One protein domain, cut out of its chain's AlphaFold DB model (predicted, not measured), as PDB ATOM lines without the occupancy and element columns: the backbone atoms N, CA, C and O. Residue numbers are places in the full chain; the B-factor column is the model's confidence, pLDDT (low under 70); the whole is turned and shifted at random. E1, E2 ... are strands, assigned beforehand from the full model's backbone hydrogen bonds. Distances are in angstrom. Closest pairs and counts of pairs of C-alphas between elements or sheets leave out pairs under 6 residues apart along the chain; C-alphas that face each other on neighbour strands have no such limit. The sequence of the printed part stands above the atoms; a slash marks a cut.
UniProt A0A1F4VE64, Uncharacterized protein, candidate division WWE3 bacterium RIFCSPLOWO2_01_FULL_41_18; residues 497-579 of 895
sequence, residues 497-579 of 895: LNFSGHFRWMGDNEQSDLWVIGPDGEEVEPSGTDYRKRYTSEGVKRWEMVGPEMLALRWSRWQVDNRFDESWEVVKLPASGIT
ATOM      1  N   LEU A 497      45.245 -57.514 -43.408       84.38
ATOM      2  CA  LEU A 497      46.435 -57.228 -42.606       84.38
ATOM      3  C   LEU A 497      46.267 -55.900 -41.871       84.38
ATOM      4  O   LEU A 497      45.703 -54.955 -42.423       84.38
ATOM      5  N   ASN A 498      46.786 -55.820 -40.642       78.38
ATOM      6  CA  ASN A 498      46.751 -54.614 -39.803       78.38
ATOM      7  C   ASN A 498      45.344 -54.004 -39.654       78.38
ATOM      8  O   ASN A 498      45.172 -52.781 -39.571       78.38
ATOM      9  N   PHE A 499      44.322 -54.858 -39.616       84.00
ATOM     10  CA  PHE A 499      42.941 -54.436 -39.457       84.00
ATOM     11  C   PHE A 499      42.764 -53.811 -38.073       84.00
ATOM     12  O   PHE A 499      42.974 -54.453 -37.044       84.00
ATOM     13  N   SER A 500      42.431 -52.526 -38.028       81.25
ATOM     14  CA  SER A 500      42.330 -51.788 -36.773       81.25
ATOM     15  C   SER A 500      41.254 -50.722 -36.827       81.25
ATOM     16  O   SER A 500      40.872 -50.247 -37.896       81.25
ATOM     17  N   GLY A 501      40.752 -50.355 -35.651       75.31
ATOM     18  CA  GLY A 501      39.653 -49.409 -35.523       75.31
ATOM     19  C   GLY A 501      39.646 -48.731 -34.171       75.31
ATOM     20  O   GLY A 501      40.100 -49.272 -33.158       75.31
ATOM     21  N   HIS A 502      39.155 -47.498 -34.176       69.25
ATOM     22  CA  HIS A 502      39.051 -46.680 -32.984       69.25
ATOM     23  C   HIS A 502      37.773 -47.007 -32.216       69.25
ATOM     24  O   HIS A 502      36.685 -46.633 -32.638       69.25
ATOM     25  N   PHE A 503      37.932 -47.594 -31.031       65.19
ATOM     26  CA  PHE A 503      36.859 -47.658 -30.048       65.19
ATOM     27  C   PHE A 503      36.768 -46.290 -29.343       65.19
ATOM     28  O   PHE A 503      37.692 -45.889 -28.624       65.19
ATOM     29  N   ARG A 504      35.719 -45.505 -29.625       59.59
ATOM     30  CA  ARG A 504      35.472 -44.197 -28.985       59.59
ATOM     31  C   ARG A 504      33.983 -43.957 -28.759       59.59
ATOM     32  O   ARG A 504      33.242 -43.750 -29.709       59.59
ATOM     33  N   TRP A 505      33.584 -43.816 -27.496       55.56
ATOM     34  CA  TRP A 505      32.197 -43.535 -27.104       55.56
ATOM     35  C   TRP A 505      31.942 -42.104 -26.596       55.56
ATOM     36  O   TRP A 505      31.217 -41.881 -25.631       55.56
ATOM     37  N   MET A 506      32.557 -41.095 -27.224       51.19
ATOM     38  CA  MET A 506      32.482 -39.701 -26.749       51.19
ATOM     39  C   MET A 506      32.281 -38.704 -27.900       51.19
ATOM     40  O   MET A 506      33.237 -38.068 -28.328       51.19
ATOM     41  N   GLY A 507      31.038 -38.566 -28.380       55.78
ATOM     42  CA  GLY A 507      30.512 -37.361 -29.052       55.78
ATOM     43  C   GLY A 507      31.192 -36.850 -30.332       55.78
ATOM     44  O   GLY A 507      30.877 -35.738 -30.743       55.78
ATOM     45  N   ASP A 508      32.105 -37.612 -30.933       52.72
ATOM     46  CA  ASP A 508      32.813 -37.265 -32.173       52.72
ATOM     47  C   ASP A 508      32.305 -38.145 -33.328       52.72
ATOM     48  O   ASP A 508      31.915 -39.293 -33.108       52.72
ATOM     49  N   ASN A 509      32.300 -37.606 -34.548       55.28
ATOM     50  CA  ASN A 509      31.493 -38.084 -35.683       55.28
ATOM     51  C   ASN A 509      31.937 -39.412 -36.340       55.28
ATOM     52  O   ASN A 509      31.388 -39.756 -37.380       55.28
ATOM     53  N   GLU A 510      32.891 -40.154 -35.769       57.12
ATOM     54  CA  GLU A 510      33.476 -41.361 -36.381       57.12
ATOM     55  C   GLU A 510      33.616 -42.503 -35.356       57.12
ATOM     56  O   GLU A 510      34.718 -42.845 -34.918       57.12
ATOM     57  N   GLN A 511      32.493 -43.077 -34.910       70.25
ATOM     58  CA  GLN A 511      32.514 -44.257 -34.036       70.25
ATOM     59  C   GLN A 511      32.535 -45.517 -34.895       70.25
ATOM     60  O   GLN A 511      31.689 -45.658 -35.778       70.25
ATOM     61  N   SER A 512      33.464 -46.443 -34.644       75.00
ATOM     62  CA  SER A 512      33.384 -47.764 -35.262       75.00
ATOM     63  C   SER A 512      33.893 -48.881 -34.368       75.00
ATOM     64  O   SER A 512      35.030 -48.826 -33.897       75.00
ATOM     65  N   ASP A 513      33.082 -49.924 -34.250       82.69
ATOM     66  CA  ASP A 513      33.418 -51.158 -33.555       82.69
ATOM     67  C   ASP A 513      33.764 -52.230 -34.585       82.69
ATOM     68  O   ASP A 513      33.210 -52.264 -35.686       82.69
ATOM     69  N   LEU A 514      34.721 -53.085 -34.242       87.00
ATOM     70  CA  LEU A 514      35.219 -54.131 -35.126       87.00
ATOM     71  C   LEU A 514      35.145 -55.476 -34.420       87.00
ATOM     72  O   LEU A 514      35.483 -55.571 -33.236       87.00
ATOM     73  N   TRP A 515      34.776 -56.501 -35.183       89.69
ATOM     74  CA  TRP A 515      34.760 -57.889 -34.744       89.69
ATOM     75  C   TRP A 515      35.375 -58.779 -35.807       89.69
ATOM     76  O   TRP A 515      35.182 -58.571 -37.008       89.69
ATOM     77  N   VAL A 516      36.081 -59.803 -35.348       92.12
ATOM     78  CA  VAL A 516      36.600 -60.878 -36.186       92.12
ATOM     79  C   VAL A 516      36.036 -62.181 -35.645       92.12
ATOM     80  O   VAL A 516      36.143 -62.443 -34.452       92.12
ATOM     81  N   ILE A 517      35.406 -62.978 -36.504       92.81
ATOM     82  CA  ILE A 517      34.719 -64.213 -36.115       92.81
ATOM     83  C   ILE A 517      35.401 -65.399 -36.797       92.81
ATOM     84  O   ILE A 517      35.517 -65.436 -38.029       92.81
ATOM     85  N   GLY A 518      35.838 -66.372 -35.998       93.69
ATOM     86  CA  GLY A 518      36.422 -67.627 -36.461       93.69
ATOM     87  C   GLY A 518      35.419 -68.508 -37.219       93.69
ATOM     88  O   GLY A 518      34.211 -68.264 -37.168       93.69
ATOM     89  N   PRO A 519      35.877 -69.536 -37.956       91.44
ATOM     90  CA  PRO A 519      34.989 -70.459 -38.676       91.44
ATOM     91  C   PRO A 519      34.041 -71.240 -37.748       91.44
ATOM     92  O   PRO A 519      32.964 -71.664 -38.174       91.44
ATOM     93  N   ASP A 520      34.434 -71.392 -36.484       93.00
ATOM     94  CA  ASP A 520      33.688 -71.991 -35.375       93.00
ATOM     95  C   ASP A 520      32.680 -71.037 -34.710       93.00
ATOM     96  O   ASP A 520      31.908 -71.473 -33.862       93.00
ATOM     97  N   GLY A 521      32.646 -69.763 -35.114       89.94
ATOM     98  CA  GLY A 521      31.759 -68.745 -34.555       89.94
ATOM     99  C   GLY A 521      32.275 -68.050 -33.297       89.94
ATOM    100  O   GLY A 521      31.561 -67.202 -32.762       89.94
ATOM    101  N   GLU A 522      33.480 -68.366 -32.823       93.50
ATOM    102  CA  GLU A 522      34.088 -67.660 -31.691       93.50
ATOM    103  C   GLU A 522      34.632 -66.288 -32.123       93.50
ATOM    104  O   GLU A 522      35.075 -66.101 -33.262       93.50
ATOM    105  N   GLU A 523      34.582 -65.300 -31.221       91.44
ATOM    106  CA  GLU A 523      35.199 -63.990 -31.465       91.44
ATOM    107  C   GLU A 523      36.716 -64.101 -31.290       91.44
ATOM    108  O   GLU A 523      37.214 -64.564 -30.264       91.44
ATOM    109  N   VAL A 524      37.461 -63.663 -32.300       91.56
ATOM    110  CA  VAL A 524      38.920 -63.641 -32.275       91.56
ATOM    111  C   VAL A 524      39.371 -62.378 -31.553       91.56
ATOM    112  O   VAL A 524      39.118 -61.260 -32.014       91.56
ATOM    113  N   GLU A 525      40.069 -62.550 -30.431       89.88
ATOM    114  CA  GLU A 525      40.625 -61.425 -29.681       89.88
ATOM    115  C   GLU A 525      41.636 -60.615 -30.521       89.88
ATOM    116  O   GLU A 525      42.355 -61.179 -31.352       89.88
ATOM    117  N   PRO A 526      41.707 -59.284 -30.331       89.00
ATOM    118  CA  PRO A 526      42.676 -58.447 -31.026       89.00
ATOM    119  C   PRO A 526      44.112 -58.775 -30.590       89.00
ATOM    120  O   PRO A 526      44.390 -58.918 -29.401       89.00
ATOM    121  N   SER A 527      45.050 -58.783 -31.543       86.31
ATOM    122  CA  SER A 527      46.498 -58.924 -31.305       86.31
ATOM    123  C   SER A 527      47.059 -57.855 -30.355       86.31
ATOM    124  O   SER A 527      48.040 -58.088 -29.653       86.31
ATOM    125  N   GLY A 528      46.448 -56.667 -30.314       83.62
ATOM    126  CA  GLY A 528      46.851 -55.598 -29.406       83.62
ATOM    127  C   GLY A 528      45.776 -54.534 -29.206       83.62
ATOM    128  O   GLY A 528      44.879 -54.364 -30.032       83.62
ATOM    129  N   THR A 529      45.875 -53.800 -28.092       82.00
ATOM    130  CA  THR A 529      44.998 -52.657 -27.791       82.00
ATOM    131  C   THR A 529      45.819 -51.448 -27.341       82.00
ATOM    132  O   THR A 529      46.405 -51.457 -26.259       82.00
ATOM    133  N   ASP A 530      45.838 -50.384 -28.149       75.62
ATOM    134  CA  ASP A 530      46.546 -49.141 -27.812       75.62
ATOM    135  C   ASP A 530      45.647 -48.204 -26.995       75.62
ATOM    136  O   ASP A 530      44.759 -47.530 -27.533       75.62
ATOM    137  N   TYR A 531      45.902 -48.112 -25.690       74.50
ATOM    138  CA  TYR A 531      45.207 -47.186 -24.795       74.50
ATOM    139  C   TYR A 531      45.869 -45.800 -24.818       74.50
ATOM    140  O   TYR A 531      47.039 -45.633 -24.467       74.50
ATOM    141  N   ARG A 532      45.120 -44.746 -25.171       62.34
ATOM    142  CA  ARG A 532      45.602 -43.363 -24.990       62.34
ATOM    143  C   ARG A 532      45.478 -42.975 -23.511       62.34
ATOM    144  O   ARG A 532      44.388 -43.042 -22.959       62.34
ATOM    145  N   LYS A 533      46.564 -42.465 -22.908       58.94
ATOM    146  CA  LYS A 533      46.762 -42.135 -21.466       58.94
ATOM    147  C   LYS A 533      45.627 -41.410 -20.701       58.94
ATOM    148  O   LYS A 533      45.733 -41.289 -19.487       58.94
ATOM    149  N   ARG A 534      44.585 -40.881 -21.356       59.00
ATOM    150  CA  ARG A 534      43.451 -40.187 -20.707       59.00
ATOM    151  C   ARG A 534      42.154 -41.001 -20.630       59.00
ATOM    152  O   ARG A 534      41.234 -40.541 -19.966       59.00
ATOM    153  N   TYR A 535      42.074 -42.173 -21.258       58.81
ATOM    154  CA  TYR A 535      40.856 -42.988 -21.293       58.81
ATOM    155  C   TYR A 535      41.198 -44.413 -20.857       58.81
ATOM    156  O   TYR A 535      42.018 -45.078 -21.481       58.81
ATOM    157  N   THR A 536      40.638 -44.843 -19.729       52.44
ATOM    158  CA  THR A 536      41.099 -46.028 -18.984       52.44
ATOM    159  C   THR A 536      40.398 -47.333 -19.359       52.44
ATOM    160  O   THR A 536      40.698 -48.351 -18.747       52.44
ATOM    161  N   SER A 537      39.481 -47.337 -20.330       58.00
ATOM    162  CA  SER A 537      38.702 -48.539 -20.678       58.00
ATOM    163  C   SER A 537      38.652 -48.881 -22.167       58.00
ATOM    164  O   SER A 537      38.175 -49.954 -22.507       58.00
ATOM    165  N   GLU A 538      39.124 -48.005 -23.061       63.78
ATOM    166  CA  GLU A 538      38.785 -48.081 -24.489       63.78
ATOM    167  C   GLU A 538      39.966 -47.623 -25.360       63.78
ATOM    168  O   GLU A 538      40.348 -46.449 -25.345       63.78
ATOM    169  N   GLY A 539      40.594 -48.572 -26.059       72.12
ATOM    170  CA  GLY A 539      41.771 -48.359 -26.907       72.12
ATOM    171  C   GLY A 539      41.536 -48.750 -28.367       72.12
ATOM    172  O   GLY A 539      40.467 -49.227 -28.739       72.12
ATOM    173  N   VAL A 540      42.542 -48.539 -29.216       78.88
ATOM    174  CA  VAL A 540      42.505 -49.005 -30.614       78.88
ATOM    175  C   VAL A 540      42.745 -50.502 -30.624       78.88
ATOM    176  O   VAL A 540      43.871 -50.920 -30.356       78.88
ATOM    177  N   LYS A 541      41.711 -51.290 -30.932       85.56
ATOM    178  CA  LYS A 541      41.863 -52.726 -31.176       85.56
ATOM    179  C   LYS A 541      42.562 -52.923 -32.516       85.56
ATOM    180  O   LYS A 541      42.221 -52.262 -33.503       85.56
ATOM    181  N   ARG A 542      43.543 -53.817 -32.544       84.44
ATOM    182  CA  ARG A 542      44.276 -54.189 -33.752       84.44
ATOM    183  C   ARG A 542      44.309 -55.699 -33.888       84.44
ATOM    184  O   ARG A 542      44.679 -56.379 -32.938       84.44
ATOM    185  N   TRP A 543      43.991 -56.186 -35.076       88.44
ATOM    186  CA  TRP A 543      44.276 -57.538 -35.528       88.44
ATOM    187  C   TRP A 543      45.400 -57.440 -36.551       88.44
ATOM    188  O   TRP A 543      45.256 -56.783 -37.583       88.44
ATOM    189  N   GLU A 544      46.535 -58.063 -36.258       82.69
ATOM    190  CA  GLU A 544      47.670 -58.074 -37.189       82.69
ATOM    191  C   GLU A 544      47.310 -58.840 -38.471       82.69
ATOM    192  O   GLU A 544      47.684 -58.417 -39.565       82.69
ATOM    193  N   MET A 545      46.495 -59.895 -38.350       87.25
ATOM    194  CA  MET A 545      45.998 -60.689 -39.472       87.25
ATOM    195  C   MET A 545      44.582 -61.221 -39.208       87.25
ATOM    196  O   MET A 545      44.309 -61.793 -38.154       87.25
ATOM    197  N   VAL A 546      43.698 -61.089 -40.198       89.81
ATOM    198  CA  VAL A 546      42.390 -61.756 -40.253       89.81
ATOM    199  C   VAL A 546      42.435 -62.822 -41.338       89.81
ATOM    200  O   VAL A 546      42.456 -62.493 -42.526       89.81
ATOM    201  N   GLY A 547      42.470 -64.087 -40.914       88.31
ATOM    202  CA  GLY A 547      42.715 -65.253 -41.764       88.31
ATOM    203  C   GLY A 547      41.633 -65.530 -42.820       88.31
ATOM    204  O   GLY A 547      40.537 -64.963 -42.762       88.31
ATOM    205  N   PRO A 548      41.914 -66.423 -43.787       87.88
ATOM    206  CA  PRO A 548      41.064 -66.630 -44.956       87.88
ATOM    207  C   PRO A 548      39.654 -67.078 -44.605       87.88
ATOM    208  O   PRO A 548      38.707 -66.594 -45.215       87.88
ATOM    209  N   GLU A 549      39.497 -67.882 -43.557       91.44
ATOM    210  CA  GLU A 549      38.199 -68.399 -43.108       91.44
ATOM    211  C   GLU A 549      37.482 -67.509 -42.085       91.44
ATOM    212  O   GLU A 549      36.395 -67.841 -41.612       91.44
ATOM    213  N   MET A 550      38.075 -66.372 -41.723       92.94
ATOM    214  CA  MET A 550      37.506 -65.459 -40.737       92.94
ATOM    215  C   MET A 550      36.602 -64.422 -41.401       92.94
ATOM    216  O   MET A 550      36.894 -63.928 -42.497       92.94
ATOM    217  N   LEU A 551      35.519 -64.075 -40.710       91.31
ATOM    218  CA  LEU A 551      34.596 -63.002 -41.072       91.31
ATOM    219  C   LEU A 551      34.982 -61.742 -40.289       91.31
ATOM    220  O   LEU A 551      35.026 -61.787 -39.061       91.31
ATOM    221  N   ALA A 552      35.248 -60.631 -40.980       92.00
ATOM    222  CA  ALA A 552      35.473 -59.336 -40.337       92.00
ATOM    223  C   ALA A 552      34.258 -58.434 -40.534       92.00
ATOM    224  O   ALA A 552      33.835 -58.184 -41.666       92.00
ATOM    225  N   LEU A 553      33.731 -57.925 -39.428       89.62
ATOM    226  CA  LEU A 553      32.593 -57.021 -39.402       89.62
ATOM    227  C   LEU A 553      33.021 -55.687 -38.808       89.62
ATOM    228  O   LEU A 553      33.787 -55.636 -37.844       89.62
ATOM    229  N   ARG A 554      32.483 -54.615 -39.372       88.12
ATOM    230  CA  ARG A 554      32.583 -53.267 -38.836       88.12
ATOM    231  C   ARG A 554      31.187 -52.738 -38.610       88.12
ATOM    232  O   ARG A 554      30.370 -52.729 -39.520       88.12
ATOM    233  N   TRP A 555      30.930 -52.256 -37.411       86.25
ATOM    234  CA  TRP A 555      29.804 -51.377 -37.156       86.25
ATOM    235  C   TRP A 555      30.332 -49.958 -37.116       86.25
ATOM    236  O   TRP A 555      31.418 -49.714 -36.592       86.25
ATOM    237  N   SER A 556      29.595 -49.013 -37.678       81.00
ATOM    238  CA  SER A 556      29.955 -47.610 -37.592       81.00
ATOM    239  C   SER A 556      28.737 -46.730 -37.390       81.00
ATOM    240  O   SER A 556      27.665 -46.999 -37.934       81.00
ATOM    241  N   ARG A 557      28.915 -45.672 -36.599       76.56
ATOM    242  CA  ARG A 557      27.887 -44.680 -36.302       76.56
ATOM    243  C   ARG A 557      28.410 -43.296 -36.640       76.56
ATOM    244  O   ARG A 557      29.379 -42.828 -36.039       76.56
ATOM    245  N   TRP A 558      27.729 -42.639 -37.570       73.56
ATOM    246  CA  TRP A 558      28.082 -41.304 -38.049       73.56
ATOM    247  C   TRP A 558      26.927 -40.343 -37.765       73.56
ATOM    248  O   TRP A 558      25.753 -40.712 -37.845       73.56
ATOM    249  N   GLN A 559      27.244 -39.101 -37.397       68.94
ATOM    250  CA  GLN A 559      26.236 -38.060 -37.182       68.94
ATOM    251  C   GLN A 559      26.085 -37.227 -38.458       68.94
ATOM    252  O   GLN A 559      26.989 -36.478 -38.825       68.94
ATOM    253  N   VAL A 560      24.923 -37.318 -39.104       65.44
ATOM    254  CA  VAL A 560      24.548 -36.467 -40.242       65.44
ATOM    255  C   VAL A 560      23.328 -35.648 -39.826       65.44
ATOM    256  O   VAL A 560      22.280 -36.200 -39.499       65.44
ATOM    257  N   ASP A 561      23.466 -34.321 -39.775       67.25
ATOM    258  CA  ASP A 561      22.367 -33.379 -39.494       67.25
ATOM    259  C   ASP A 561      21.523 -33.706 -38.239       67.25
ATOM    260  O   ASP A 561      20.291 -33.739 -38.281       67.25
ATOM    261  N   ASN A 562      22.179 -33.950 -37.093       66.19
ATOM    262  CA  ASN A 562      21.545 -34.337 -35.814       66.19
ATOM    263  C   ASN A 562      20.755 -35.660 -35.841       66.19
ATOM    264  O   ASN A 562      20.021 -35.952 -34.893       66.19
ATOM    265  N   ARG A 563      20.922 -36.481 -36.881       64.06
ATOM    266  CA  ARG A 563      20.496 -37.882 -36.899       64.06
ATOM    267  C   ARG A 563      21.731 -38.767 -36.815       64.06
ATOM    268  O   ARG A 563      22.784 -38.429 -37.352       64.06
ATOM    269  N   PHE A 564      21.597 -39.873 -36.098       66.25
ATOM    270  CA  PHE A 564      22.614 -40.911 -36.073       66.25
ATOM    271  C   PHE A 564      22.254 -41.924 -37.145       66.25
ATOM    272  O   PHE A 564      21.139 -42.443 -37.120       66.25
ATOM    273  N   ASP A 565      23.172 -42.147 -38.076       74.75
ATOM    274  CA  ASP A 565      23.080 -43.243 -39.028       74.75
ATOM    275  C   ASP A 565      24.034 -44.342 -38.561       74.75
ATOM    276  O   ASP A 565      25.213 -44.080 -38.288       74.75
ATOM    277  N   GLU A 566      23.494 -45.541 -38.382       77.06
ATOM    278  CA  GLU A 566      24.228 -46.719 -37.937       77.06
ATOM    279  C   GLU A 566      24.302 -47.688 -39.111       77.06
ATOM    280  O   GLU A 566      23.291 -48.028 -39.718       77.06
ATOM    281  N   SER A 567      25.508 -48.129 -39.449       82.31
ATOM    282  CA  SER A 567      25.719 -49.050 -40.561       82.31
ATOM    283  C   SER A 567      26.622 -50.192 -40.138       82.31
ATOM    284  O   SER A 567      27.639 -49.997 -39.467       82.31
ATOM    285  N   TRP A 568      26.234 -51.394 -40.547       83.19
ATOM    286  CA  TRP A 568      27.088 -52.562 -40.492       83.19
ATOM    287  C   TRP A 568      27.681 -52.826 -41.870       83.19
ATOM    288  O   TRP A 568      26.977 -52.873 -42.876       83.19
ATOM    289  N   GLU A 569      28.985 -53.028 -41.892       85.06
ATOM    290  CA  GLU A 569      29.777 -53.306 -43.073       85.06
ATOM    291  C   GLU A 569      30.488 -54.647 -42.879       85.06
ATOM    292  O   GLU A 569      31.183 -54.876 -41.883       85.06
ATOM    293  N   VAL A 570      30.326 -55.551 -43.844       87.88
ATOM    294  CA  VAL A 570      31.179 -56.737 -43.929       87.88
ATOM    295  C   VAL A 570      32.491 -56.298 -44.559       87.88
ATOM    296  O   VAL A 570      32.570 -56.118 -45.771       87.88
ATOM    297  N   VAL A 571      33.520 -56.122 -43.733       86.69
ATOM    298  CA  VAL A 571      34.834 -55.667 -44.203       86.69
ATOM    299  C   VAL A 571      35.549 -56.776 -44.975       86.69
ATOM    300  O   VAL A 571      36.266 -56.503 -45.934       86.69
ATOM    301  N   LYS A 572      35.353 -58.040 -44.576       90.31
ATOM    302  CA  LYS A 572      35.946 -59.203 -45.248       90.31
ATOM    303  C   LYS A 572      35.089 -60.444 -45.073       90.31
ATOM    304  O   LYS A 572      34.763 -60.824 -43.949       90.31
ATOM    305  N   LEU A 573      34.802 -61.110 -46.190       87.50
ATOM    306  CA  LEU A 573      34.157 -62.420 -46.222       87.50
ATOM    307  C   LEU A 573      35.182 -63.560 -46.058       87.50
ATOM    308  O   LEU A 573      36.328 -63.434 -46.505       87.50
ATOM    309  N   PRO A 574      34.788 -64.697 -45.463       87.62
ATOM    310  CA  PRO A 574      35.571 -65.921 -45.544       87.62
ATOM    311  C   PRO A 574      35.728 -66.380 -47.000       87.62
ATOM    312  O   PRO A 574      34.769 -66.332 -47.773       87.62
ATOM    313  N   ALA A 575      36.915 -66.854 -47.376       83.44
ATOM    314  CA  ALA A 575      37.207 -67.315 -48.734       83.44
ATOM    315  C   ALA A 575      36.355 -68.536 -49.135       83.44
ATOM    316  O   ALA A 575      35.986 -68.662 -50.303       83.44
ATOM    317  N   SER A 576      35.995 -69.397 -48.175       84.50
ATOM    318  CA  SER A 576      35.071 -70.524 -48.377       84.50
ATOM    319  C   SER A 576      33.580 -70.145 -48.291       84.50
ATOM    320  O   SER A 576      32.712 -70.997 -48.498       84.50
ATOM    321  N   GLY A 577      33.270 -68.867 -48.048       85.38
ATOM    322  CA  GLY A 577      31.927 -68.372 -47.744       85.38
ATOM    323  C   GLY A 577      31.598 -68.400 -46.245       85.38
ATOM    324  O   GLY A 577      32.238 -69.090 -45.459       85.38
ATOM    325  N   ILE A 578      30.595 -67.621 -45.824       88.38
ATOM    326  CA  ILE A 578      30.199 -67.523 -44.407       88.38
ATOM    327  C   ILE A 578      29.581 -68.849 -43.938       88.38
ATOM    328  O   ILE A 578      28.615 -69.335 -44.533       88.38
ATOM    329  N   THR A 579      30.083 -69.411 -42.835       89.62
ATOM    330  CA  THR A 579      29.492 -70.618 -42.238       89.62
ATOM    331  C   THR A 579      28.154 -70.314 -41.551       89.62
ATOM    332  O   THR A 579      27.862 -69.188 -41.137       89.62
TER     333      THR A 579
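This is residues 497 to 579 of the 895 residues of an uncharacterized protein of candidate division WWE3 bacterium RIFCSPLOWO2_01_FULL_41_18 (UniProt A0A1F4VE64). Two three-stranded antiparallel sheets, ordered E2 E5 E6 and E1 E4 E3, overlap only partly, E2 lying near E1 and E4. The 83 printed residues hold six named strands, E1 to E6 in chain order, class all strand. The whole is only just compact, close to loose: radius of gyration of the C-alphas 14.0 A, spans 40 by 31 by 19 A.

Find C-alpha 551 at (34.596, -63.002, -41.072); from there E5 runs 28.4 A to residue 560. E6, residues 563 to 572, spans 27.6 A; E2, residues 511 to 517, 20.2 A. Find C-alpha 497 at (46.435, -57.228, -42.606); there E1 begins, 16.1 A to residue 502. E4, residues 540 to 546, spans 16.0 A; E3, residues 528 to 530, 6.7 A.

E5 is antiparallel to E2 (N 513 and O 555, 2.9 A) and forms a hairpin with E6 (N 556 and O 567, 2.8 A). E4 is antiparallel to E1 (N 543 and O 499, 2.8 A) and forms a hairpin with E3 (N 542 and O 528, 2.9 A). The sheets form a sandwich, two sheets face to face, 10.0 A centre to centre where they face.

The farthest C-alphas, Arg 534 and Ser 576, are 41.9 A apart. The printed part has no cut and no long link. Residues 502 to 510, 532 to 538 and 559 to 564 have pLDDT under 70.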